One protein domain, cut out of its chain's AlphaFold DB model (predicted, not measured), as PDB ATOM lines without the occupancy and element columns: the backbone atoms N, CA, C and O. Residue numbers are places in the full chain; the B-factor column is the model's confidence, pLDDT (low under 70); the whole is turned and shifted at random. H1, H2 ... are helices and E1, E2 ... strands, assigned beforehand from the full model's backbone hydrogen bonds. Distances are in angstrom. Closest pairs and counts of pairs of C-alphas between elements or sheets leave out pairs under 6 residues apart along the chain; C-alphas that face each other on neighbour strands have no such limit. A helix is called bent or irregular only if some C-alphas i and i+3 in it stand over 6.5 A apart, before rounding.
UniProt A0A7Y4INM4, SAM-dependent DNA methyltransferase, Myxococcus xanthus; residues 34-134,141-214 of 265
ATOM      1  N   VAL A  34     186.967 172.675 179.319       95.12
ATOM      2  CA  VAL A  34     186.828 173.723 180.335       95.12
ATOM      3  C   VAL A  34     188.121 173.852 181.127       95.12
ATOM      4  O   VAL A  34     188.426 173.054 182.008       95.12
ATOM      5  N   SER A  35     188.877 174.912 180.864       94.19
ATOM      6  CA  SER A  35     190.022 175.293 181.692       94.19
ATOM      7  C   SER A  35     189.959 176.770 182.035       94.19
ATOM      8  O   SER A  35     189.483 177.590 181.245       94.19
ATOM      9  N   LEU A  36     190.446 177.129 183.215       92.69
ATOM     10  CA  LEU A  36     190.356 178.469 183.776       92.69
ATOM     11  C   LEU A  36     191.719 178.896 184.321       92.69
ATOM     12  O   LEU A  36     192.501 178.056 184.757       92.69
ATOM     13  N   PRO A  37     192.037 180.192 184.293       91.88
ATOM     14  CA  PRO A  37     193.209 180.691 184.994       91.88
ATOM     15  C   PRO A  37     192.909 180.752 186.511       91.88
ATOM     16  O   PRO A  37     191.746 180.880 186.897       91.88
ATOM     17  N   GLY A  38     193.927 180.657 187.372       90.44
ATOM     18  CA  GLY A  38     193.758 180.566 188.838       90.44
ATOM     19  C   GLY A  38     193.150 181.817 189.497       90.44
ATOM     20  O   GLY A  38     192.866 182.814 188.848       90.44
ATOM     21  N   VAL A  39     192.940 181.829 190.806       89.06
ATOM     22  CA  VAL A  39     192.539 183.031 191.543       89.06
ATOM     23  C   VAL A  39     193.706 184.009 191.604       89.06
ATOM     24  O   VAL A  39     194.811 183.664 192.028       89.06
ATOM     25  N   LYS A  40     193.427 185.260 191.231       86.25
ATOM     26  CA  LYS A  40     194.303 186.400 191.488       86.25
ATOM     27  C   LYS A  40     193.627 187.297 192.519       86.25
ATOM     28  O   LYS A  40     192.790 188.114 192.146       86.25
ATOM     29  N   THR A  41     193.989 187.138 193.789       80.19
ATOM     30  CA  THR A  41     193.478 187.960 194.906       80.19
ATOM     31  C   THR A  41     193.837 189.437 194.707       80.19
ATOM     32  O   THR A  41     193.080 190.328 195.070       80.19
ATOM     33  N   ARG A  42     195.006 189.689 194.092       82.62
ATOM     34  CA  ARG A  42     195.670 190.991 193.972       82.62
ATOM     35  C   ARG A  42     195.972 191.657 195.307       82.62
ATOM     36  O   ARG A  42     196.418 192.793 195.255       82.62
ATOM     37  N   PHE A  43     195.755 191.009 196.450       89.12
ATOM     38  CA  PHE A  43     195.999 191.550 197.787       89.12
ATOM     39  C   PHE A  43     196.283 190.414 198.775       89.12
ATOM     40  O   PHE A  43     195.548 190.211 199.740       89.12
ATOM     41  N   ASP A  44     197.330 189.642 198.490       90.62
ATOM     42  CA  ASP A  44     197.686 188.461 199.281       90.62
ATOM     43  C   ASP A  44     197.992 188.811 200.742       90.62
ATOM     44  O   ASP A  44     197.641 188.041 201.627       90.62
ATOM     45  N   GLU A  45     198.553 189.989 201.012       93.69
ATOM     46  CA  GLU A  45     198.904 190.449 202.361       93.69
ATOM     47  C   GLU A  45     197.677 190.569 203.278       93.69
ATOM     48  O   GLU A  45     197.766 190.345 204.482       93.69
ATOM     49  N   LEU A  46     196.514 190.882 202.700       94.44
ATOM     50  CA  LEU A  46     195.239 190.931 203.412       94.44
ATOM     51  C   LEU A  46     194.499 189.589 203.322       94.44
ATOM     52  O   LEU A  46     193.994 189.084 204.325       94.44
ATOM     53  N   LEU A  47     194.438 189.005 202.124       94.44
ATOM     54  CA  LEU A  47     193.489 187.944 201.773       94.44
ATOM     55  C   LEU A  47     194.072 186.532 201.797       94.44
ATOM     56  O   LEU A  47     193.325 185.591 201.533       94.44
ATOM     57  N   VAL A  48     195.366 186.360 202.070       95.31
ATOM     58  CA  VAL A  48     196.026 185.049 202.080       95.31
ATOM     59  C   VAL A  48     196.877 184.882 203.329       95.31
ATOM     60  O   VAL A  48     197.600 185.785 203.737       95.31
ATOM     61  N   ASP A  49     196.817 183.707 203.941       96.62
ATOM     62  CA  ASP A  49     197.678 183.358 205.067       96.62
ATOM     63  C   ASP A  49     197.950 181.849 205.093       96.62
ATOM     64  O   ASP A  49     197.221 181.073 204.481       96.62
ATOM     65  N   ALA A  50     199.005 181.416 205.776       96.31
ATOM     66  CA  ALA A  50     199.235 179.997 206.041       96.31
ATOM     67  C   ALA A  50     198.252 179.442 207.089       96.31
ATOM     68  O   ALA A  50     197.969 178.247 207.087       96.31
ATOM     69  N   ASP A  51     197.715 180.313 207.946       96.88
ATOM     70  CA  ASP A  51     196.801 179.971 209.034       96.88
ATOM     71  C   ASP A  51     195.384 180.527 208.754       96.88
ATOM     72  O   ASP A  51     195.224 181.741 208.570       96.88
ATOM     73  N   PRO A  52     194.345 179.668 208.706       97.50
ATOM     74  CA  PRO A  52     192.986 180.087 208.374       97.50
ATOM     75  C   PRO A  52     192.340 180.965 209.455       97.50
ATOM     76  O   PRO A  52     191.530 181.833 209.126       97.50
ATOM     77  N   GLU A  53     192.695 180.781 210.727       97.94
ATOM     78  CA  GLU A  53     192.148 181.550 211.847       97.94
ATOM     79  C   GLU A  53     192.767 182.944 211.891       97.94
ATOM     80  O   GLU A  53     192.048 183.941 212.001       97.94
ATOM     81  N   ARG A  54     194.092 183.043 211.715       97.62
ATOM     82  CA  ARG A  54     194.780 184.340 211.589       97.62
ATOM     83  C   ARG A  54     194.269 185.131 210.390       97.62
ATOM     84  O   ARG A  54     194.061 186.338 210.507       97.62
ATOM     85  N   LEU A  55     194.031 184.463 209.259       98.00
ATOM     86  CA  LEU A  55     193.415 185.080 208.085       98.00
ATOM     87  C   LEU A  55     192.022 185.630 208.405       98.00
ATOM     88  O   LEU A  55     191.742 186.790 208.111       98.00
ATOM     89  N   LEU A  56     191.155 184.808 208.999       97.94
ATOM     90  CA  LEU A  56     189.788 185.209 209.314       97.94
ATOM     91  C   LEU A  56     189.760 186.393 210.283       97.94
ATOM     92  O   LEU A  56     189.020 187.345 210.051       97.94
ATOM     93  N   THR A  57     190.584 186.353 211.330       97.94
ATOM     94  CA  THR A  57     190.730 187.450 212.294       97.94
ATOM     95  C   THR A  57     191.167 188.730 211.593       97.94
ATOM     96  O   THR A  57     190.469 189.731 211.687       97.94
ATOM     97  N   ARG A  58     192.218 188.681 210.763       97.75
ATOM     98  CA  ARG A  58     192.678 189.849 209.994       97.75
ATOM     99  C   ARG A  58     191.587 190.443 209.098       97.75
ATOM    100  O   ARG A  58     191.495 191.661 208.975       97.75
ATOM    101  N   VAL A  59     190.761 189.612 208.461       96.88
ATOM    102  CA  VAL A  59     189.658 190.090 207.607       96.88
ATOM    103  C   VAL A  59     188.511 190.679 208.438       96.88
ATOM    104  O   VAL A  59     187.941 191.692 208.034       96.88
ATOM    105  N   LYS A  60     188.189 190.095 209.600       97.25
ATOM    106  CA  LYS A  60     187.210 190.650 210.554       97.25
ATOM    107  C   LYS A  60     187.658 192.002 211.093       97.25
ATOM    108  O   LYS A  60     186.878 192.952 211.056       97.25
ATOM    109  N   ASP A  61     188.913 192.093 211.516       97.25
ATOM    110  CA  ASP A  61     189.507 193.325 212.018       97.25
ATOM    111  C   ASP A  61     189.488 194.386 210.919       97.25
ATOM    112  O   ASP A  61     188.942 195.466 211.129       97.25
ATOM    113  N   PHE A  62     189.921 194.035 209.699       96.00
ATOM    114  CA  PHE A  62     189.824 194.928 208.546       96.00
ATOM    115  C   PHE A  62     188.396 195.420 208.330       96.00
ATOM    116  O   PHE A  62     188.199 196.613 208.131       96.00
ATOM    117  N   ALA A  63     187.390 194.540 208.360       95.19
ATOM    118  CA  ALA A  63     185.992 194.920 208.165       95.19
ATOM    119  C   ALA A  63     185.509 195.924 209.224       95.19
ATOM    120  O   ALA A  63     184.837 196.892 208.864       95.19
ATOM    121  N   ALA A  64     185.916 195.749 210.484       95.62
ATOM    122  CA  ALA A  64     185.549 196.612 211.605       95.62
ATOM    123  C   ALA A  64     186.349 197.929 211.680       95.62
ATOM    124  O   ALA A  64     185.845 198.913 212.216       95.62
ATOM    125  N   THR A  65     187.574 197.978 211.146       96.38
ATOM    126  CA  THR A  65     188.441 199.167 211.215       96.38
ATOM    127  C   THR A  65     187.880 200.335 210.385       96.38
ATOM    128  O   THR A  65     187.668 200.168 209.180       96.38
ATOM    129  N   PRO A  66     187.659 201.529 210.960       94.44
ATOM    130  CA  PRO A  66     187.276 202.710 210.188       94.44
ATOM    131  C   PRO A  66     188.459 203.251 209.361       94.44
ATOM    132  O   PRO A  66     189.614 202.922 209.628       94.44
ATOM    133  N   GLU A  67     188.195 204.052 208.327       94.00
ATOM    134  CA  GLU A  67     189.223 204.449 207.348       94.00
ATOM    135  C   GLU A  67     190.409 205.194 207.988       94.00
ATOM    136  O   GLU A  67     191.569 204.963 207.632       94.00
ATOM    137  N   GLU A  68     190.126 206.046 208.970       95.38
ATOM    138  CA  GLU A  68     191.103 206.822 209.729       95.38
ATOM    139  C   GLU A  68     192.071 205.960 210.552       95.38
ATOM    140  O   GLU A  68     193.196 206.392 210.779       95.38
ATOM    141  N   ALA A  69     191.672 204.740 210.930       97.00
ATOM    142  CA  ALA A  69     192.462 203.812 211.746       97.00
ATOM    143  C   ALA A  69     193.170 202.716 210.919       97.00
ATOM    144  O   ALA A  69     193.726 201.755 211.462       97.00
ATOM    145  N   LEU A  70     193.141 202.820 209.583       96.50
ATOM    146  CA  LEU A  70     193.845 201.888 208.699       96.50
ATOM    147  C   LEU A  70     195.373 201.843 208.904       96.50
ATOM    148  O   LEU A  70     195.923 200.751 208.748       96.50
ATOM    149  N   PRO A  71     196.081 202.946 209.232       97.44
ATOM    150  CA  PRO A  71     197.508 202.891 209.561       97.44
ATOM    151  C   PRO A  71     197.811 201.972 210.751       97.44
ATOM    152  O   PRO A  71     198.707 201.129 210.679       97.44
ATOM    153  N   GLU A  72     197.027 202.076 211.823       97.44
ATOM    154  CA  GLU A  72     197.156 201.257 213.027       97.44
ATOM    155  C   GLU A  72     196.828 199.793 212.737       97.44
ATOM    156  O   GLU A  72     197.574 198.905 213.155       97.44
ATOM    157  N   PHE A  73     195.764 199.535 211.969       97.69
ATOM    158  CA  PHE A  73     195.430 198.192 211.490       97.69
ATOM    159  C   PHE A  73     196.574 197.581 210.672       97.69
ATOM    160  O   PHE A  73     196.987 196.449 210.934       97.69
ATOM    161  N   ALA A  74     197.124 198.325 209.708       96.81
ATOM    162  CA  ALA A  74     198.210 197.831 208.870       96.81
ATOM    163  C   ALA A  74     199.423 197.445 209.726       96.81
ATOM    164  O   ALA A  74     199.943 196.337 209.595       96.81
ATOM    165  N   LYS A  75     199.796 198.298 210.685       96.81
ATOM    166  CA  LYS A  75     200.870 198.016 211.642       96.81
ATOM    167  C   LYS A  75     200.587 196.776 212.497       96.81
ATOM    168  O   LYS A  75     201.475 195.939 212.646       96.81
ATOM    169  N   ALA A  76     199.375 196.636 213.035       96.69
ATOM    170  CA  ALA A  76     198.993 195.516 213.900       96.69
ATOM    171  C   ALA A  76     199.057 194.154 213.187       96.69
ATOM    172  O   ALA A  76     199.418 193.151 213.800       96.69
ATOM    173  N   HIS A  77     198.761 194.122 211.886       96.56
ATOM    174  CA  HIS A  77     198.787 192.901 211.077       96.56
ATOM    175  C   HIS A  77     200.049 192.747 210.213       96.56
ATOM    176  O   HIS A  77     200.129 191.802 209.426       96.56
ATOM    177  N   GLY A  78     201.034 193.641 210.356       95.12
ATOM    178  CA  GLY A  78     202.288 193.591 209.602       95.12
ATOM    179  C   GLY A  78     202.124 193.846 208.100       95.12
ATOM    180  O   GLY A  78     202.890 193.309 207.301       95.12
ATOM    181  N   LEU A  79     201.117 194.628 207.701       95.25
ATOM    182  CA  LEU A  79     200.928 195.051 206.316       95.25
ATOM    183  C   LEU A  79     201.842 196.249 206.012       95.25
ATOM    184  O   LEU A  79     201.859 197.206 206.789       95.25
ATOM    185  N   PRO A  80     202.554 196.239 204.873       94.75
ATOM    186  CA  PRO A  80     203.357 197.379 204.442       94.75
ATOM    187  C   PRO A  80     202.533 198.665 204.248       94.75
ATOM    188  O   PRO A  80     201.410 198.625 203.733       94.75
ATOM    189  N   GLU A  81     203.094 199.817 204.627       91.81
ATOM    190  CA  GLU A  81     202.409 201.120 204.573       91.81
ATOM    191  C   GLU A  81     202.031 201.534 203.142       91.81
ATOM    192  O   GLU A  81     201.009 202.191 202.927       91.81
ATOM    193  N   GLU A  82     202.783 201.091 202.132       94.88
ATOM    194  CA  GLU A  82     202.468 201.324 200.720       94.88
ATOM    195  C   GLU A  82     201.127 200.706 200.280       94.88
ATOM    196  O   GLU A  82     200.589 201.073 199.232       94.88
ATOM    197  N   LEU A  83     200.550 199.798 201.077       94.00
ATOM    198  CA  LEU A  83     199.242 199.194 200.821       94.00
ATOM    199  C   LEU A  83     198.074 200.032 201.367       94.00
ATOM    200  O   LEU A  83     196.923 199.741 201.028       94.00
ATOM    201  N   LEU A  84     198.323 201.099 202.138       94.94
ATOM    202  CA  LEU A  84     197.270 201.963 202.696       94.94
ATOM    203  C   LEU A  84     196.317 202.546 201.636       94.94
ATOM    204  O   LEU A  84     195.104 202.461 201.845       94.94
ATOM    205  N   PRO A  85     196.775 203.071 200.477       94.31
ATOM    206  CA  PRO A  85     195.861 203.556 199.437       94.31
ATOM    207  C   PRO A  85     194.897 202.473 198.938       94.31
ATOM    208  O   PRO A  85     193.740 202.744 198.628       94.31
ATOM    209  N   LYS A  86     195.361 201.223 198.892       91.25
ATOM    210  CA  LYS A  86     194.577 200.077 198.437       91.25
ATOM    211  C   LYS A  86     193.592 199.591 199.502       91.25
ATOM    212  O   LYS A  86     192.482 199.206 199.145       91.25
ATOM    213  N   LEU A  87     193.961 199.644 200.786       92.75
ATOM    214  CA  LEU A  87     193.035 199.402 201.901       92.75
ATOM    215  C   LEU A  87     191.897 200.433 201.904       92.75
ATOM    216  O   LEU A  87     190.732 200.045 201.980       92.75
ATOM    217  N   ARG A  88     192.218 201.723 201.726       93.25
ATOM    218  CA  ARG A  88     191.218 202.801 201.593       93.25
ATOM    219  C   ARG A  88     190.288 202.573 200.404       93.25
ATOM    220  O   ARG A  88     189.073 202.657 200.541       93.25
ATOM    221  N   ALA A  89     190.841 202.185 199.253       90.00
ATOM    222  CA  ALA A  89     190.038 201.878 198.070       90.00
ATOM    223  C   ALA A  89     189.050 200.718 198.295       90.00
ATOM    224  O   ALA A  89     187.945 200.752 197.760       90.00
ATOM    225  N   LEU A  90     189.420 199.706 199.090       88.00
ATOM    226  CA  LEU A  90     188.497 198.637 199.484       88.00
ATOM    227  C   LEU A  90     187.416 199.129 200.458       88.00
ATOM    228  O   LEU A  90     186.280 198.671 200.371       88.00
ATOM    229  N   LYS A  91     187.748 200.067 201.353       89.69
ATOM    230  CA  LYS A  91     186.803 200.667 202.311       89.69
ATOM    231  C   LYS A  91     185.765 201.584 201.674       89.69
ATOM    232  O   LYS A  91     184.659 201.666 202.189       89.69
ATOM    233  N   ALA A  92     186.085 202.205 200.540       87.50
ATOM    234  CA  ALA A  92     185.141 203.026 199.780       87.50
ATOM    235  C   ALA A  92     183.979 202.222 199.147       87.50
ATOM    236  O   ALA A  92     183.035 202.812 198.620       87.50
ATOM    237  N   GLY A  93     184.058 200.886 199.144       83.06
ATOM    238  CA  GLY A  93     182.986 200.009 198.682       83.06
ATOM    239  C   GLY A  93     181.866 199.803 199.714       83.06
ATOM    240  O   GLY A  93     181.879 200.391 200.794       83.06
ATOM    241  N   PRO A  94     180.879 198.942 199.403       83.25
ATOM    242  CA  PRO A  94     179.858 198.538 200.365       83.25
ATOM    243  C   PRO A  94     180.474 197.911 201.627       83.25
ATOM    244  O   PRO A  94     181.528 197.274 201.524       83.25
ATOM    245  N   PRO A  95     179.801 198.009 202.790       85.44
ATOM    246  CA  PRO A  95     180.236 197.334 204.006       85.44
ATOM    247  C   PRO A  95     180.518 195.847 203.771       85.44
ATOM    248  O   PRO A  95     179.749 195.134 203.117       85.44
ATOM    249  N   LEU A  96     181.646 195.385 204.309       88.50
ATOM    250  CA  LEU A  96     182.062 193.995 204.208       88.50
ATOM    251  C   LEU A  96     181.462 193.191 205.362       88.50
ATOM    252  O   LEU A  96     181.875 193.335 206.509       88.50
ATOM    253  N   GLU A  97     180.535 192.296 205.043       90.19
ATOM    254  CA  GLU A  97     180.085 191.261 205.975       90.19
ATOM    255  C   GLU A  97     181.030 190.063 205.893       90.19
ATOM    256  O   GLU A  97     181.178 189.466 204.824       90.19
ATOM    257  N   VAL A  98     181.692 189.730 206.999       93.88
ATOM    258  CA  VAL A  98     182.700 188.667 207.018       93.88
ATOM    259  C   VAL A  98     182.063 187.322 207.349       93.88
ATOM    260  O   VAL A  98     181.473 187.163 208.415       93.88
ATOM    261  N   ASP A  99     182.246 186.343 206.465       94.62
ATOM    262  CA  ASP A  99     181.776 184.967 206.633       94.62
ATOM    263  C   ASP A  99     182.958 183.992 206.547       94.62
ATOM    264  O   ASP A  99     183.754 184.014 205.604       94.62
ATOM    265  N   ALA A 100     183.066 183.110 207.540       95.44
ATOM    266  CA  ALA A 100     184.089 182.074 207.597       95.44
ATOM    267  C   ALA A 100     184.014 181.094 206.412       95.44
ATOM    268  O   ALA A 100     185.040 180.526 206.041       95.44
ATOM    269  N   SER A 101     182.850 180.935 205.770       93.25
ATOM    270  CA  SER A 101     182.675 180.079 204.584       93.25
ATOM    271  C   SER A 101     183.496 180.533 203.363       93.25
ATOM    272  O   SER A 101     183.743 179.755 202.433       93.25
ATOM    273  N   TYR A 102     183.969 181.785 203.358       93.31
ATOM    274  CA  TYR A 102     184.877 182.293 202.332       93.31
ATOM    275  C   TYR A 102     186.346 181.941 202.584       93.31
ATOM    276  O   TYR A 102     187.153 182.104 201.668       93.31
ATOM    277  N   VAL A 103     186.710 181.428 203.764       96.00
ATOM    278  CA  VAL A 103     188.061 180.914 204.029       96.00
ATOM    279  C   VAL A 103     188.211 179.546 203.378       96.00
ATOM    280  O   VAL A 103     187.532 178.588 203.739       96.00
ATOM    281  N   ARG A 104     189.111 179.443 202.401       94.69
ATOM    282  CA  ARG A 104     189.279 178.236 201.582       94.69
ATOM    283  C   ARG A 104     190.748 177.864 201.429       94.69
ATOM    284  O   ARG A 104     191.585 178.770 201.394       94.69
ATOM    285  N   PRO A 105     191.089 176.571 201.275       95.75
ATOM    286  CA  PRO A 105     192.442 176.174 200.906       95.75
ATOM    287  C   PRO A 105     192.888 176.878 199.619       95.75
ATOM    288  O   PRO A 105     192.103 177.043 198.683       95.75
ATOM    289  N   PHE A 106     194.149 177.296 199.570       95.19
ATOM    290  CA  PHE A 106     194.740 178.030 198.456       95.19
ATOM    291  C   PHE A 106     196.080 177.416 198.053       95.19
ATOM    292  O   PHE A 106     197.077 177.529 198.762       95.19
ATOM    293  N   TYR A 107     196.110 176.769 196.893       95.44
ATOM    294  CA  TYR A 107     197.264 176.029 196.393       95.44
ATOM    295  C   TYR A 107     198.132 176.904 195.486       95.44
ATOM    296  O   TYR A 107     197.718 177.332 194.401       95.44
ATOM    297  N   ARG A 108     199.377 177.148 195.907       94.44
ATOM    298  CA  ARG A 108     200.366 177.972 195.197       94.44
ATOM    299  C   ARG A 108     201.149 177.149 194.174       94.44
ATOM    300  O   ARG A 108     202.350 176.910 194.328       94.44
ATOM    301  N   TYR A 109     200.471 176.731 193.107       94.12
ATOM    302  CA  TYR A 109     201.114 176.060 191.976       94.12
ATOM    303  C   TYR A 109     202.247 176.915 191.388       94.12
ATOM    304  O   TYR A 109     202.056 178.096 191.113       94.12
ATOM    305  N   GLY A 110     203.432 176.325 191.215       93.00
ATOM    306  CA  GLY A 110     204.629 177.027 190.745       93.00
ATOM    307  C   GLY A 110     205.144 176.547 189.392       93.00
ATOM    308  O   GLY A 110     206.348 176.604 189.156       93.00
ATOM    309  N   GLY A 111     204.265 176.013 188.538       93.56
ATOM    310  CA  GLY A 111     204.651 175.515 187.220       93.56
ATOM    311  C   GLY A 111     205.562 174.291 187.313       93.56
ATOM    312  O   GLY A 111     205.271 173.341 188.038       93.56
ATOM    313  N   ALA A 112     206.691 174.332 186.601       93.00
ATOM    314  CA  ALA A 112     207.635 173.220 186.494       93.00
ATOM    315  C   ALA A 112     208.150 172.685 187.842       93.00
ATOM    316  O   ALA A 112     208.441 171.496 187.947       93.00
ATOM    317  N   ARG A 113     208.214 173.525 188.885       94.12
ATOM    318  CA  ARG A 113     208.666 173.103 190.222       94.12
ATOM    319  C   ARG A 113     207.706 172.111 190.903       94.12
ATOM    320  O   ARG A 113     208.111 171.427 191.828       94.12
ATOM    321  N   HIS A 114     206.440 172.073 190.482       95.94
ATOM    322  CA  HIS A 114     205.380 171.228 191.052       95.94
ATOM    323  C   HIS A 114     204.840 170.234 190.015       95.94
ATOM    324  O   HIS A 114     203.642 169.972 189.975       95.94
ATOM    325  N   ARG A 115     205.678 169.729 189.104       94.94
ATOM    326  CA  ARG A 115     205.236 168.678 188.176       94.94
ATOM    327  C   ARG A 115     204.807 167.431 188.943       94.94
ATOM    328  O   ARG A 115     205.461 167.038 189.901       94.94
ATOM    329  N   GLY A 116     203.738 166.793 188.482       95.75
ATOM    330  CA  GLY A 116     203.163 165.617 189.131       95.75
ATOM    331  C   GLY A 116     202.101 166.008 190.151       95.75
ATOM    332  O   GLY A 116     200.922 165.752 189.920       95.75
ATOM    333  N   SER A 117     202.497 166.692 191.222       95.12
ATOM    334  CA  SER A 117     201.610 167.059 192.331       95.12
ATOM    335  C   SER A 117     201.965 168.417 192.940       95.12
ATOM    336  O   SER A 117     203.095 168.901 192.837       95.12
ATOM    337  N   VAL A 118     200.990 169.041 193.607       94.00
ATOM    338  CA  VAL A 118     201.235 170.223 194.446       94.00
ATOM    339  C   VAL A 118     201.571 169.750 195.857       94.00
ATOM    340  O   VAL A 118     200.752 169.052 196.450       94.00
ATOM    341  N   PRO A 119     202.740 170.107 196.406       93.19
ATOM    342  CA  PRO A 119     203.130 169.593 197.705       93.19
ATOM    343  C   PRO A 119     202.397 170.336 198.844       93.19
ATOM    344  O   PRO A 119     201.980 171.488 198.649       93.19
ATOM    345  N   PRO A 120     202.222 169.719 200.028       91.56
ATOM    346  CA  PRO A 120     201.463 170.307 201.135       91.56
ATOM    347  C   PRO A 120     201.983 171.673 201.597       91.56
ATOM    348  O   PRO A 120     201.190 172.552 201.914       91.56
ATOM    349  N   GLU A 121     203.295 171.903 201.571       92.62
ATOM    350  CA  GLU A 121     203.916 173.185 201.932       92.62
ATOM    351  C   GLU A 121     203.580 174.327 200.961       92.62
ATOM    352  O   GLU A 121     203.753 175.503 201.281       92.62
ATOM    353  N   ALA A 122     203.069 174.008 199.768       93.12
ATOM    354  CA  ALA A 122     202.553 174.996 198.828       93.12
ATOM    355  C   ALA A 122     201.082 175.364 199.093       93.12
ATOM    356  O   ALA A 122     200.506 176.152 198.331       93.12
ATOM    357  N   ARG A 123     200.466 174.809 200.141       95.06
ATOM    358  CA  ARG A 123     199.122 175.157 200.593       95.06
ATOM    359  C   ARG A 123     199.162 176.362 201.532       95.06
ATOM    360  O   ARG A 123     200.008 176.485 202.408       95.06
ATOM    361  N   ALA A 124     198.194 177.238 201.339       95.81
ATOM    362  CA  ALA A 124     197.827 178.335 202.217       95.81
ATOM    363  C   ALA A 124     196.293 178.348 202.341       95.81
ATOM    364  O   ALA A 124     195.615 177.401 201.929       95.81
ATOM    365  N   TYR A 125     195.741 179.438 202.849       96.69
ATOM    366  CA  TYR A 125     194.320 179.742 202.855       96.69
ATOM    367  C   TYR A 125     194.096 181.107 202.227       96.69
ATOM    368  O   TYR A 125     194.929 182.002 202.372       96.69
ATOM    369  N   CYS A 126     192.984 181.267 201.518       95.38
ATOM    370  CA  CYS A 126     192.543 182.559 201.022       95.38
ATOM    371  C   CYS A 126     191.114 182.867 201.460       95.38
ATOM    372  O   CYS A 126     190.300 181.962 201.627       95.38
ATOM    373  N   TYR A 127     190.822 184.153 201.636       94.31
ATOM    374  CA  TYR A 127     189.475 184.647 201.877       94.31
ATOM    375  C   TYR A 127     188.868 185.043 200.529       94.31
ATOM    376  O   TYR A 127     189.179 186.100 199.972       94.31
ATOM    377  N   LEU A 128     188.063 184.149 199.954       90.75
ATOM    378  CA  LEU A 128     187.525 184.289 198.604       90.75
ATOM    379  C   LEU A 128     186.095 184.830 198.604       90.75
ATOM    380  O   LEU A 128     185.141 184.118 198.294       90.75
ATOM    381  N   ASP A 129     185.972 186.123 198.871       88.19
ATOM    382  CA  ASP A 129     184.734 186.873 198.681       88.19
ATOM    383  C   ASP A 129     184.780 187.661 197.363       88.19
ATOM    384  O   ASP A 129     185.726 188.408 197.092       88.19
ATOM    385  N   ARG A 130     183.733 187.525 196.536       81.81
ATOM    386  CA  ARG A 130     183.595 188.227 195.247       81.81
ATOM    387  C   ARG A 130     183.752 189.740 195.374       81.81
ATOM    388  O   ARG A 130     184.255 190.357 194.438       81.81
ATOM    389  N   ARG A 131     183.349 190.321 196.506       80.81
ATOM    390  CA  ARG A 131     183.425 191.764 196.782       80.81
ATOM    391  C   ARG A 131     184.864 192.258 196.927       80.81
ATOM    392  O   ARG A 131     185.152 193.399 196.587       80.81
ATOM    393  N   LEU A 132     185.770 191.394 197.392       81.94
ATOM    394  CA  LEU A 132     187.173 191.732 197.656       81.94
ATOM    395  C   LEU A 132     188.123 191.329 196.527       81.94
ATOM    396  O   LEU A 132     189.274 191.759 196.517       81.94
ATOM    397  N   VAL A 133     187.664 190.520 195.567       75.25
ATOM    398  CA  VAL A 133     188.469 190.079 194.422       75.25
ATOM    399  C   VAL A 133     188.181 190.969 193.209       75.25
ATOM    400  O   VAL A 133     187.110 190.867 192.602       75.25
ATOM    401  N   PRO A 134     189.137 191.810 192.765       60.28
ATOM    402  CA  PRO A 134     188.931 192.663 191.601       60.28
ATOM    403  C   PRO A 134     188.668 191.813 190.354       60.28
ATOM    404  O   PRO A 134     189.476 190.942 190.019       60.28
ATOM    405  N   ARG A 141     182.687 182.011 187.861       75.69
ATOM    406  CA  ARG A 141     182.011 182.073 186.554       75.69
ATOM    407  C   ARG A 141     180.493 182.096 186.708       75.69
ATOM    408  O   ARG A 141     179.836 181.063 186.598       75.69
ATOM    409  N   GLY A 142     179.935 183.283 186.939       81.88
ATOM    410  CA  GLY A 142     178.494 183.443 187.144       81.88
ATOM    411  C   GLY A 142     178.035 182.591 188.337       81.88
ATOM    412  O   GLY A 142     178.602 182.753 189.422       81.88
ATOM    413  N   PRO A 143     177.071 181.668 188.178       87.31
ATOM    414  CA  PRO A 143     176.641 180.779 189.258       87.31
ATOM    415  C   PRO A 143     177.556 179.560 189.483       87.31
ATOM    416  O   PRO A 143     177.323 178.790 190.412       87.31
ATOM    417  N   TYR A 144     178.598 179.369 188.667       88.94
ATOM    418  CA  TYR A 144     179.550 178.270 188.819       88.94
ATOM    419  C   TYR A 144     180.833 178.704 189.533       88.94
ATOM    420  O   TYR A 144     181.519 179.640 189.114       88.94
ATOM    421  N   ASP A 145     181.188 177.967 190.584       89.50
ATOM    422  CA  ASP A 145     182.462 178.098 191.281       89.50
ATOM    423  C   ASP A 145     183.401 176.931 190.916       89.50
ATOM    424  O   ASP A 145     183.219 175.812 191.402       89.50
ATOM    425  N   PRO A 146     184.415 177.164 190.062       88.88
ATOM    426  CA  PRO A 146     185.334 176.115 189.630       88.88
ATOM    427  C   PRO A 146     186.332 175.676 190.714       88.88
ATOM    428  O   PRO A 146     187.080 174.722 190.493       88.88
ATOM    429  N   HIS A 147     186.388 176.359 191.861       89.75
ATOM    430  CA  HIS A 147     187.338 176.064 192.935       89.75
ATOM    431  C   HIS A 147     186.805 175.069 193.976       89.75
ATOM    432  O   HIS A 147     187.610 174.494 194.708       89.75
ATOM    433  N   LEU A 148     185.491 174.812 193.986       85.75
ATOM    434  CA  LEU A 148     184.846 173.850 194.892       85.75
ATOM    435  C   LEU A 148     185.063 172.379 194.498       85.75
ATOM    436  O   LEU A 148     184.883 171.490 195.315       85.75
ATOM    437  N   GLY A 149     185.427 172.080 193.248       82.56
ATOM    438  CA  GLY A 149     185.723 170.695 192.862       82.56
ATOM    439  C   GLY A 149     186.993 170.193 193.554       82.56
ATOM    440  O   GLY A 149     187.965 170.937 193.608       82.56
ATOM    441  N   ALA A 150     187.025 168.951 194.041       81.69
ATOM    442  CA  ALA A 150     188.229 168.381 194.656       81.69
ATOM    443  C   ALA A 150     189.357 168.183 193.628       81.69
ATOM    444  O   ALA A 150     190.410 168.808 193.716       81.69
ATOM    445  N   VAL A 151     189.106 167.407 192.571       95.62
ATOM    446  CA  VAL A 151     190.155 167.057 191.605       95.62
ATOM    447  C   VAL A 151     190.291 168.105 190.497       95.62
ATOM    448  O   VAL A 151     189.312 168.453 189.826       95.62
ATOM    449  N   LYS A 152     191.520 168.584 190.267       96.69
ATOM    450  CA  LYS A 152     191.863 169.563 189.226       96.69
ATOM    451  C   LYS A 152     193.174 169.191 188.535       96.69
ATOM    452  O   LYS A 152     194.191 168.978 189.190       96.69
ATOM    453  N   LEU A 153     193.175 169.201 187.204       97.94
ATOM    454  CA  LEU A 153     194.398 169.180 186.402       97.94
ATOM    455  C   LEU A 153     194.958 170.601 186.334       97.94
ATOM    456  O   LEU A 153     194.311 171.487 185.785       97.94
ATOM    457  N   LEU A 154     196.155 170.819 186.861       97.25
ATOM    458  CA  LEU A 154     196.910 172.064 186.740       97.25
ATOM    459  C   LEU A 154     197.899 171.917 185.593       97.25
ATOM    460  O   LEU A 154     198.566 170.891 185.506       97.25
ATOM    461  N   PHE A 155     198.025 172.912 184.722       96.31
ATOM    462  CA  PHE A 155     198.980 172.835 183.623       96.31
ATOM    463  C   PHE A 155     199.448 174.200 183.127       96.31
ATOM    464  O   PHE A 155     198.702 175.177 183.115       96.31
ATOM    465  N   ASN A 156     200.692 174.260 182.659       94.00
ATOM    466  CA  ASN A 156     201.231 175.370 181.884       94.00
ATOM    467  C   ASN A 156     201.871 174.809 180.612       94.00
ATOM    468  O   ASN A 156     202.941 174.203 180.659       94.00
ATOM    469  N   VAL A 157     201.183 175.008 179.488       90.50
ATOM    470  CA  VAL A 157     201.627 174.591 178.148       90.50
ATOM    471  C   VAL A 157     202.102 175.776 177.300       90.50
ATOM    472  O   VAL A 157     202.104 175.700 176.079       90.50
ATOM    473  N   ARG A 158     202.416 176.908 177.940       87.81
ATOM    474  CA  ARG A 158     202.880 178.143 177.283       87.81
ATOM    475  C   ARG A 158     204.278 178.564 177.722       87.81
ATOM    476  O   ARG A 158     204.871 179.426 177.085       87.81
ATOM    477  N   GLU A 159     204.796 177.974 178.793       87.69
ATOM    478  CA  GLU A 159     206.131 178.244 179.319       87.69
ATOM    479  C   GLU A 159     206.941 176.959 179.363       87.69
ATOM    480  O   GLU A 159     206.445 175.922 179.811       87.69
ATOM    481  N   LEU A 160     208.194 177.046 178.916       88.69
ATOM    482  CA  LEU A 160     209.134 175.947 179.031       88.69
ATOM    483  C   LEU A 160     209.844 175.983 180.398       88.69
ATOM    484  O   LEU A 160     210.206 177.057 180.879       88.69
ATOM    485  N   PRO A 161     210.074 174.815 181.006       92.69
ATOM    486  CA  PRO A 161     209.673 173.511 180.494       92.69
ATOM    487  C   PRO A 161     208.175 173.271 180.833       92.69
ATOM    488  O   PRO A 161     207.709 173.683 181.899       92.69
ATOM    489  N   LEU A 162     207.396 172.636 179.937       94.44
ATOM    490  CA  LEU A 162     205.926 172.524 180.108       94.44
ATOM    491  C   LEU A 162     205.596 171.823 181.423       94.44
ATOM    492  O   LEU A 162     206.366 170.986 181.875       94.44
ATOM    493  N   SER A 163     204.474 172.108 182.063       95.94
ATOM    494  CA  SER A 163     204.196 171.498 183.369       95.94
ATOM    495  C   SER A 163     202.761 171.051 183.497       95.94
ATOM    496  O   SER A 163     201.858 171.731 183.011       95.94
ATOM    497  N   ALA A 164     202.566 169.923 184.172       97.69
ATOM    498  CA  ALA A 164     201.264 169.459 184.611       97.69
ATOM    499  C   ALA A 164     201.338 168.884 186.026       97.69
ATOM    500  O   ALA A 164     202.339 168.267 186.396       97.69
ATOM    501  N   ALA A 165     200.275 169.055 186.796       97.88
ATOM    502  CA  ALA A 165     200.125 168.488 188.124       97.88
ATOM    503  C   ALA A 165     198.672 168.104 188.371       97.88
ATOM    504  O   ALA A 165     197.759 168.740 187.838       97.88
ATOM    505  N   LEU A 166     198.463 167.097 189.207       97.62
ATOM    506  CA  LEU A 166     197.151 166.784 189.740       97.62
ATOM    507  C   LEU A 166     197.034 167.385 191.140       97.62
ATOM    508  O   LEU A 166     197.916 167.217 191.981       97.62
ATOM    509  N   LEU A 167     195.952 168.118 191.362       96.19
ATOM    510  CA  LEU A 167     195.497 168.492 192.691       96.19
ATOM    511  C   LEU A 167     194.280 167.627 192.999       96.19
ATOM    512  O   LEU A 167     193.308 167.682 192.248       96.19
ATOM    513  N   GLU A 168     194.335 166.846 194.071       93.75
ATOM    514  CA  GLU A 168     193.266 165.911 194.459       93.75
ATOM    515  C   GLU A 168     192.446 166.416 195.657       93.75
ATOM    516  O   GLU A 168     191.600 165.698 196.178       93.75
ATOM    517  N   ASP A 169     192.632 167.686 196.027       92.12
ATOM    518  CA  ASP A 169     191.979 168.334 197.160       92.12
ATOM    519  C   ASP A 169     191.127 169.546 196.752       92.12
ATOM    520  O   ASP A 169     191.451 170.326 195.843       92.12
ATOM    521  N   GLU A 170     190.045 169.767 197.503       91.25
ATOM    522  CA  GLU A 170     189.230 170.972 197.369       91.25
ATOM    523  C   GLU A 170     190.052 172.230 197.679       91.25
ATOM    524  O   GLU A 170     190.853 172.271 198.616       91.25
ATOM    525  N   GLY A 171     189.834 173.277 196.875       91.12
ATOM    526  CA  GLY A 171     190.416 174.583 197.126       91.12
ATOM    527  C   GLY A 171     190.748 175.386 195.880       91.12
ATOM    528  O   GLY A 171     190.738 174.925 194.731       91.12
ATOM    529  N   CYS A 172     191.079 176.636 196.152       92.75
ATOM    530  CA  CYS A 172     191.458 177.648 195.194       92.75
ATOM    531  C   CYS A 172     192.866 177.379 194.653       92.75
ATOM    532  O   CYS A 172     193.758 176.948 195.376       92.75
ATOM    533  N   VAL A 173     193.094 177.686 193.379       92.12
ATOM    534  CA  VAL A 173     194.413 177.555 192.740       92.12
ATOM    535  C   VAL A 173     194.945 178.950 192.475       92.12
ATOM    536  O   VAL A 173     194.211 179.759 191.924       92.12
ATOM    537  N   HIS A 174     196.192 179.248 192.822       90.81
ATOM    538  CA  HIS A 174     196.819 180.538 192.519       90.81
ATOM    539  C   HIS A 174     196.983 180.770 191.003       90.81
ATOM    540  O   HIS A 174     197.381 179.876 190.256       90.81
ATOM    541  N   ASP A 175     196.699 181.991 190.545       89.88
ATOM    542  CA  ASP A 175     197.009 182.490 189.201       89.88
ATOM    543  C   ASP A 175     198.524 182.614 188.948       89.88
ATOM    544  O   ASP A 175     199.117 183.685 189.072       89.88
ATOM    545  N   HIS A 176     199.163 181.508 188.571       90.06
ATOM    546  CA  HIS A 176     200.582 181.485 188.223       90.06
ATOM    547  C   HIS A 176     200.810 181.724 186.722       90.06
ATOM    548  O   HIS A 176     200.674 180.803 185.920       90.06
ATOM    549  N   ARG A 177     201.226 182.940 186.344       89.50
ATOM    550  CA  ARG A 177     201.627 183.304 184.968       89.50
ATOM    551  C   ARG A 177     200.606 182.845 183.908       89.50
ATOM    552  O   ARG A 177     199.465 183.297 183.938       89.50
ATOM    553  N   HIS A 178     200.996 181.975 182.970       89.50
ATOM    554  CA  HIS A 178     200.127 181.419 181.925       89.50
ATOM    555  C   HIS A 178     199.464 180.084 182.304       89.50
ATOM    556  O   HIS A 178     198.799 179.469 181.463       89.50
ATOM    557  N   ALA A 179     199.637 179.622 183.546       93.12
ATOM    558  CA  ALA A 179     199.058 178.374 184.010       93.12
ATOM    559  C   ALA A 179     197.527 178.428 184.025       93.12
ATOM    560  O   ALA A 179     196.887 179.460 184.253       93.12
ATOM    561  N   ARG A 180     196.938 177.264 183.795       95.00
ATOM    562  CA  ARG A 180     195.505 177.023 183.858       95.00
ATOM    563  C   ARG A 180     195.245 175.842 184.773       95.00
ATOM    564  O   ARG A 180     196.128 175.024 185.023       95.00
ATOM    565  N   PHE A 181     194.013 175.746 185.235       95.81
ATOM    566  CA  PHE A 181     193.491 174.544 185.847       95.81
ATOM    567  C   PHE A 181     192.207 174.108 185.150       95.81
ATOM    568  O   PHE A 181     191.466 174.932 184.609       95.81
ATOM    569  N   ALA A 182     191.938 172.814 185.168       96.69
ATOM    570  CA  ALA A 182     190.714 172.215 184.673       96.69
ATOM    571  C   ALA A 182     190.121 171.333 185.777       96.69
ATOM    572  O   ALA A 182     190.780 170.382 186.198       96.69
ATOM    573  N   PRO A 183     188.911 171.633 186.278       96.56
ATOM    574  CA  PRO A 183     188.200 170.735 187.182       96.56
ATOM    575  C   PRO A 183     187.928 169.388 186.506       96.56
ATOM    576  O   PRO A 183     187.653 169.362 185.306       96.56
ATOM    577  N   LEU A 184     187.980 168.290 187.265       97.62
ATOM    578  CA  LEU A 184     187.657 166.951 186.757       97.62
ATOM    579  C   LEU A 184     186.198 166.851 186.306       97.62
ATOM    580  O   LEU A 184     185.907 166.261 185.268       97.62
ATOM    581  N   TYR A 185     185.301 167.469 187.073       96.75
ATOM    582  CA  TYR A 185     183.879 167.545 186.778       96.75
ATOM    583  C   TYR A 185     183.454 168.995 186.600       96.75
ATOM    584  O   TYR A 185     183.849 169.872 187.371       96.75
ATOM    585  N   VAL A 186     182.633 169.240 185.587       96.00
ATOM    586  CA  VAL A 186     182.069 170.555 185.272       96.00
ATOM    587  C   VAL A 186     180.591 170.402 184.923       96.00
ATOM    588  O   VAL A 186     180.180 169.319 184.509       96.00
ATOM    589  N   PRO A 187     179.770 171.451 185.068       95.81
ATOM    590  CA  PRO A 187     178.399 171.421 184.581       95.81
ATOM    591  C   PRO A 187     178.332 171.084 183.087       95.81
ATOM    592  O   PRO A 187     179.105 171.629 182.292       95.81
ATOM    593  N   GLN A 188     177.400 170.211 182.706       96.12
ATOM    594  CA  GLN A 188     177.267 169.683 181.347       96.12
ATOM    595  C   GLN A 188     177.228 170.779 180.289       96.12
ATOM    596  O   GLN A 188     177.982 170.734 179.318       96.12
ATOM    597  N   ARG A 189     176.420 171.817 180.509       95.88
ATOM    598  CA  ARG A 189     176.300 172.899 179.533       95.88
ATOM    599  C   ARG A 189     177.570 173.734 179.415       95.88
ATOM    600  O   ARG A 189     177.863 174.238 178.341       95.88
ATOM    601  N   LEU A 190     178.378 173.846 180.474       94.19
ATOM    602  CA  LEU A 190     179.687 174.503 180.370       94.19
ATOM    603  C   LEU A 190     180.684 173.687 179.554       94.19
ATOM    604  O   LEU A 190     181.496 174.283 178.849       94.19
ATOM    605  N   ARG A 191     180.630 172.355 179.639       95.44
ATOM    606  CA  ARG A 191     181.430 171.470 178.783       95.44
ATOM    607  C   ARG A 191     181.015 171.602 177.316       95.44
ATOM    608  O   ARG A 191     181.889 171.702 176.461       95.44
ATOM    609  N   ASP A 192     179.710 171.614 177.055       94.81
ATOM    610  CA  ASP A 192     179.150 171.520 175.701       94.81
ATOM    611  C   ASP A 192     179.104 172.878 174.975       94.81
ATOM    612  O   ASP A 192     179.416 172.959 173.790       94.81
ATOM    613  N   GLU A 193     178.763 173.957 175.685       93.88
ATOM    614  CA  GLU A 193     178.555 175.305 175.123       93.88
ATOM    615  C   GLU A 193     179.693 176.286 175.476       93.88
ATOM    616  O   GLU A 193     179.829 177.355 174.875       93.88
ATOM    617  N   GLY A 194     180.543 175.935 176.445       91.12
ATOM    618  CA  GLY A 194     181.691 176.731 176.869       91.12
ATOM    619  C   GLY A 194     181.389 177.815 177.915       91.12
ATOM    620  O   GLY A 194     180.258 178.089 178.313       91.12
ATOM    621  N   LEU A 195     182.454 178.488 178.369       88.88
ATOM    622  CA  LEU A 195     182.406 179.468 179.468       88.88
ATOM    623  C   LEU A 195     181.612 180.750 179.156       88.88
ATOM    624  O   LEU A 195     181.343 181.529 180.068       88.88
ATOM    625  N   GLY A 196     181.258 181.005 177.892       88.00
ATOM    626  CA  GLY A 196     180.431 182.157 177.515       88.00
ATOM    627  C   GLY A 196     179.031 182.108 178.134       88.00
ATOM    628  O   GLY A 196     178.466 183.157 178.448       88.00
ATOM    629  N   LEU A 197     178.528 180.896 178.389       88.88
ATOM    630  CA  LEU A 197     177.210 180.628 178.959       88.88
ATOM    631  C   LEU A 197     176.994 181.282 180.333       88.88
ATOM    632  O   LEU A 197     175.884 181.695 180.663       88.88
ATOM    633  N   THR A 198     178.051 181.460 181.133       85.31
ATOM    634  CA  THR A 198     177.922 182.020 182.492       85.31
ATOM    635  C   THR A 198     177.579 183.509 182.520       85.31
ATOM    636  O   THR A 198     177.479 184.086 183.598       85.31
ATOM    637  N   ARG A 199     177.445 184.156 181.355       85.38
ATOM    638  CA  ARG A 199     176.978 185.545 181.235       85.38
ATOM    639  C   ARG A 199     175.452 185.650 181.230       85.38
ATOM    640  O   ARG A 199     174.921 186.662 181.680       85.38
ATOM    641  N   SER A 200     174.759 184.635 180.715       86.81
ATOM    642  CA  SER A 200     173.297 184.618 180.592       86.81
ATOM    643  C   SER A 200     172.630 183.830 181.717       86.81
ATOM    644  O   SER A 200     171.621 184.286 182.247       86.81
ATOM    645  N   VAL A 201     173.221 182.703 182.118       88.88
ATOM    646  CA  VAL A 201     172.676 181.820 183.158       88.88
ATOM    647  C   VAL A 201     172.787 182.449 184.549       88.88
ATOM    648  O   VAL A 201     173.829 183.015 184.898       88.88
ATOM    649  N   LYS A 202     171.716 182.351 185.349       87.38
ATOM    650  CA  LYS A 202     171.625 182.987 186.678       87.38
ATOM    651  C   LYS A 202     171.764 182.009 187.833       87.38
ATOM    652  O   LYS A 202     172.291 182.395 188.873       87.38
ATOM    653  N   THR A 203     171.351 180.761 187.648       89.69
ATOM    654  CA  THR A 203     171.380 179.735 188.697       89.69
ATOM    655  C   THR A 203     172.306 178.575 188.347       89.69
ATOM    656  O   THR A 203     172.714 178.389 187.199       89.69
ATOM    657  N   ARG A 204     172.682 177.788 189.359       88.19
ATOM    658  CA  ARG A 204     173.515 176.596 189.163       88.19
ATOM    659  C   ARG A 204     172.754 175.492 188.425       88.19
ATOM    660  O   ARG A 204     173.351 174.826 187.587       88.19
ATOM    661  N   ASP A 205     171.462 175.338 188.700       91.69
ATOM    662  CA  ASP A 205     170.630 174.266 188.139       91.69
ATOM    663  C   ASP A 205     170.478 174.391 186.619       91.69
ATOM    664  O   ASP A 205     170.555 173.404 185.890       91.69
ATOM    665  N   GLU A 206     170.387 175.624 186.118       93.38
ATOM    666  CA  GLU A 206     170.367 175.933 184.684       93.38
ATOM    667  C   GLU A 206     171.628 175.482 183.923       93.38
ATOM    668  O   GLU A 206     171.595 175.424 182.691       93.38
ATOM    669  N   LEU A 207     172.740 175.189 184.612       93.81
ATOM    670  CA  LEU A 207     173.984 174.700 184.001       93.81
ATOM    671  C   LEU A 207     173.997 173.175 183.785       93.81
ATOM    672  O   LEU A 207     174.894 172.662 183.105       93.81
ATOM    673  N   GLY A 208     173.006 172.464 184.329       94.81
ATOM    674  CA  GLY A 208     172.883 171.014 184.237       94.81
ATOM    675  C   GLY A 208     173.768 170.241 185.228       94.81
ATOM    676  O   GLY A 208     174.473 170.835 186.052       94.81
ATOM    677  N   PRO A 209     173.730 168.897 185.165       96.19
ATOM    678  CA  PRO A 209     174.464 168.040 186.088       96.19
ATOM    679  C   PRO A 209     175.978 168.163 185.894       96.19
ATOM    680  O   PRO A 209     176.466 168.581 184.842       96.19
ATOM    681  N   LEU A 210     176.737 167.756 186.913       95.94
ATOM    682  CA  LEU A 210     178.185 167.613 186.793       95.94
ATOM    683  C   LEU A 210     178.524 166.396 185.924       95.94
ATOM    684  O   LEU A 210     178.039 165.295 186.167       95.94
ATOM    685  N   VAL A 211     179.390 166.599 184.937       97.31
ATOM    686  CA  VAL A 211     179.890 165.571 184.015       97.31
ATOM    687  C   VAL A 211     181.415 165.658 183.919       97.31
ATOM    688  O   VAL A 211     181.977 166.719 184.218       97.31
ATOM    689  N   PRO A 212     182.118 164.588 183.505       98.06
ATOM    690  CA  PRO A 212     183.559 164.659 183.315       98.06
ATOM    691  C   PRO A 212     183.935 165.729 182.285       98.06
ATOM    692  O   PRO A 212     183.323 165.836 181.217       98.06
ATOM    693  N   ASN A 213     184.964 166.508 182.599       97.94
ATOM    694  CA  ASN A 213     185.497 167.573 181.758       97.94
ATOM    695  C   ASN A 213     186.430 167.009 180.678       97.94
ATOM    696  O   ASN A 213     187.631 167.279 180.650       97.94
ATOM    697  N   LEU A 214     185.856 166.174 179.820       98.19
ATOM    698  CA  LEU A 214     186.534 165.502 178.726       98.19
ATOM    699  C   LEU A 214     185.699 165.627 177.448       98.19
ATOM    700  O   LEU A 214     184.467 165.655 177.499       98.19
TER     701      LEU A 214
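What this domain is: This is residues 34 to 134 and 141 to 214 of the 265 residues of the protein "SAM-dependent DNA methyltransferase" of Myxococcus xanthus (UniProt A0A7Y4INM4). A lobe of helices, H1 to H4, makes one end of the domain, and the strand pair E1 and E2 lies between it and a small three-stranded sheet with the short helix H5 over one face; beyond E5, a second small lobe holds the strand pair E6 and E7 with the short helices H6 and H7. Residues 34 to 43 run from the second lobe's end of the domain to the helical lobe. The printed part has 175 residues, with seven named helices and seven named strands in the order H1 H2 H3 H4 E1 H5 E2 E3 E4 E5 E6 H6 H7 E7; the larger sheet has the order E4 E3 E5, and the three sheets are antiparallel. The class is mixed, helices and strands, with 83 residues, under half, in named elements. The whole is compact, with a radius of gyration of the C-alphas of 17.6 A and spans of 51 by 38 by 26 A.

Where its parts are: H1, residues 44 to 47, begins at C-alpha 44 (197.686, 188.461, 199.281). H2, residues 52 to 64, is 18.4 A long; H3, residues 67 to 76, 14.8 A; H4, residues 81 to 91, 15.8 A. H3 and H4 are irregular: C-alphas 68 and 71 are 7.5 A apart, and C-alphas 82 and 85 are 7.1 A apart. E1 is residues 103 to 107, H5 111 to 114, E2 123 to 127, E3 152 to 156, E4 163 to 167, E5 180 to 183, E6 185 to 187, H6 188 to 193 and H7 195 to 199. E7, residues 210 to 212, ends at C-alpha 212 (183.559, 164.659, 183.315).

How they stand to each other: H1 touches H2 at Leu 47 and Leu 55, their closest C-alphas, 6.9 A apart; H2 does so with residues 55 to 59 alone. H3 touches H4, closest at the C-alphas of Glu 67 and Arg 88, 6.3 A, at a steep tilt of 45 degrees, opposite ways. The closest C-alphas of H2 and E2 are those of Pro 52 and Tyr 125, 5.7 A. In E1 and E2, N 104 and O 126 are 2.9 A apart, within hydrogen-bond range. Residues 106 to 107 of E1 pair parallel with residues 172 to 173. E3 and E4 form a hairpin, with N 154 and O 165 at 2.8 A; N 153 and O 182 of E3 and E5 are at 2.9 A. H5 is on this sheet over E4, at a height over the sheet of 6.4 A. E5 runs on into E6 at 82 degrees. N 186 of E6 and O 211 of E7 are 2.9 A apart. H6 and H7 are close but not clearly touching, at the C-alphas of Leu 190 and Leu 197, 6.8 A. Every O i to N i+4 pair is within range in H2 and H6, against 4 of 6 in H3, 5 of 7 in H4 and 0 of 1 in H7, where 2 of 2 O i to N i+3 pairs are; H1 and H5 are too short for such a pair.

The domain as a whole: The two farthest C-alphas, of Glu 68 and Leu 214, are 51.9 A apart. Residues 135 to 140 are not printed, and C-alphas 134 and 141 are 13.6 A apart across the cut. The links H4 to E1 and E4 to E5 are long. The mean pLDDT of the printed part is 92.5; residue 134 alone is under 70.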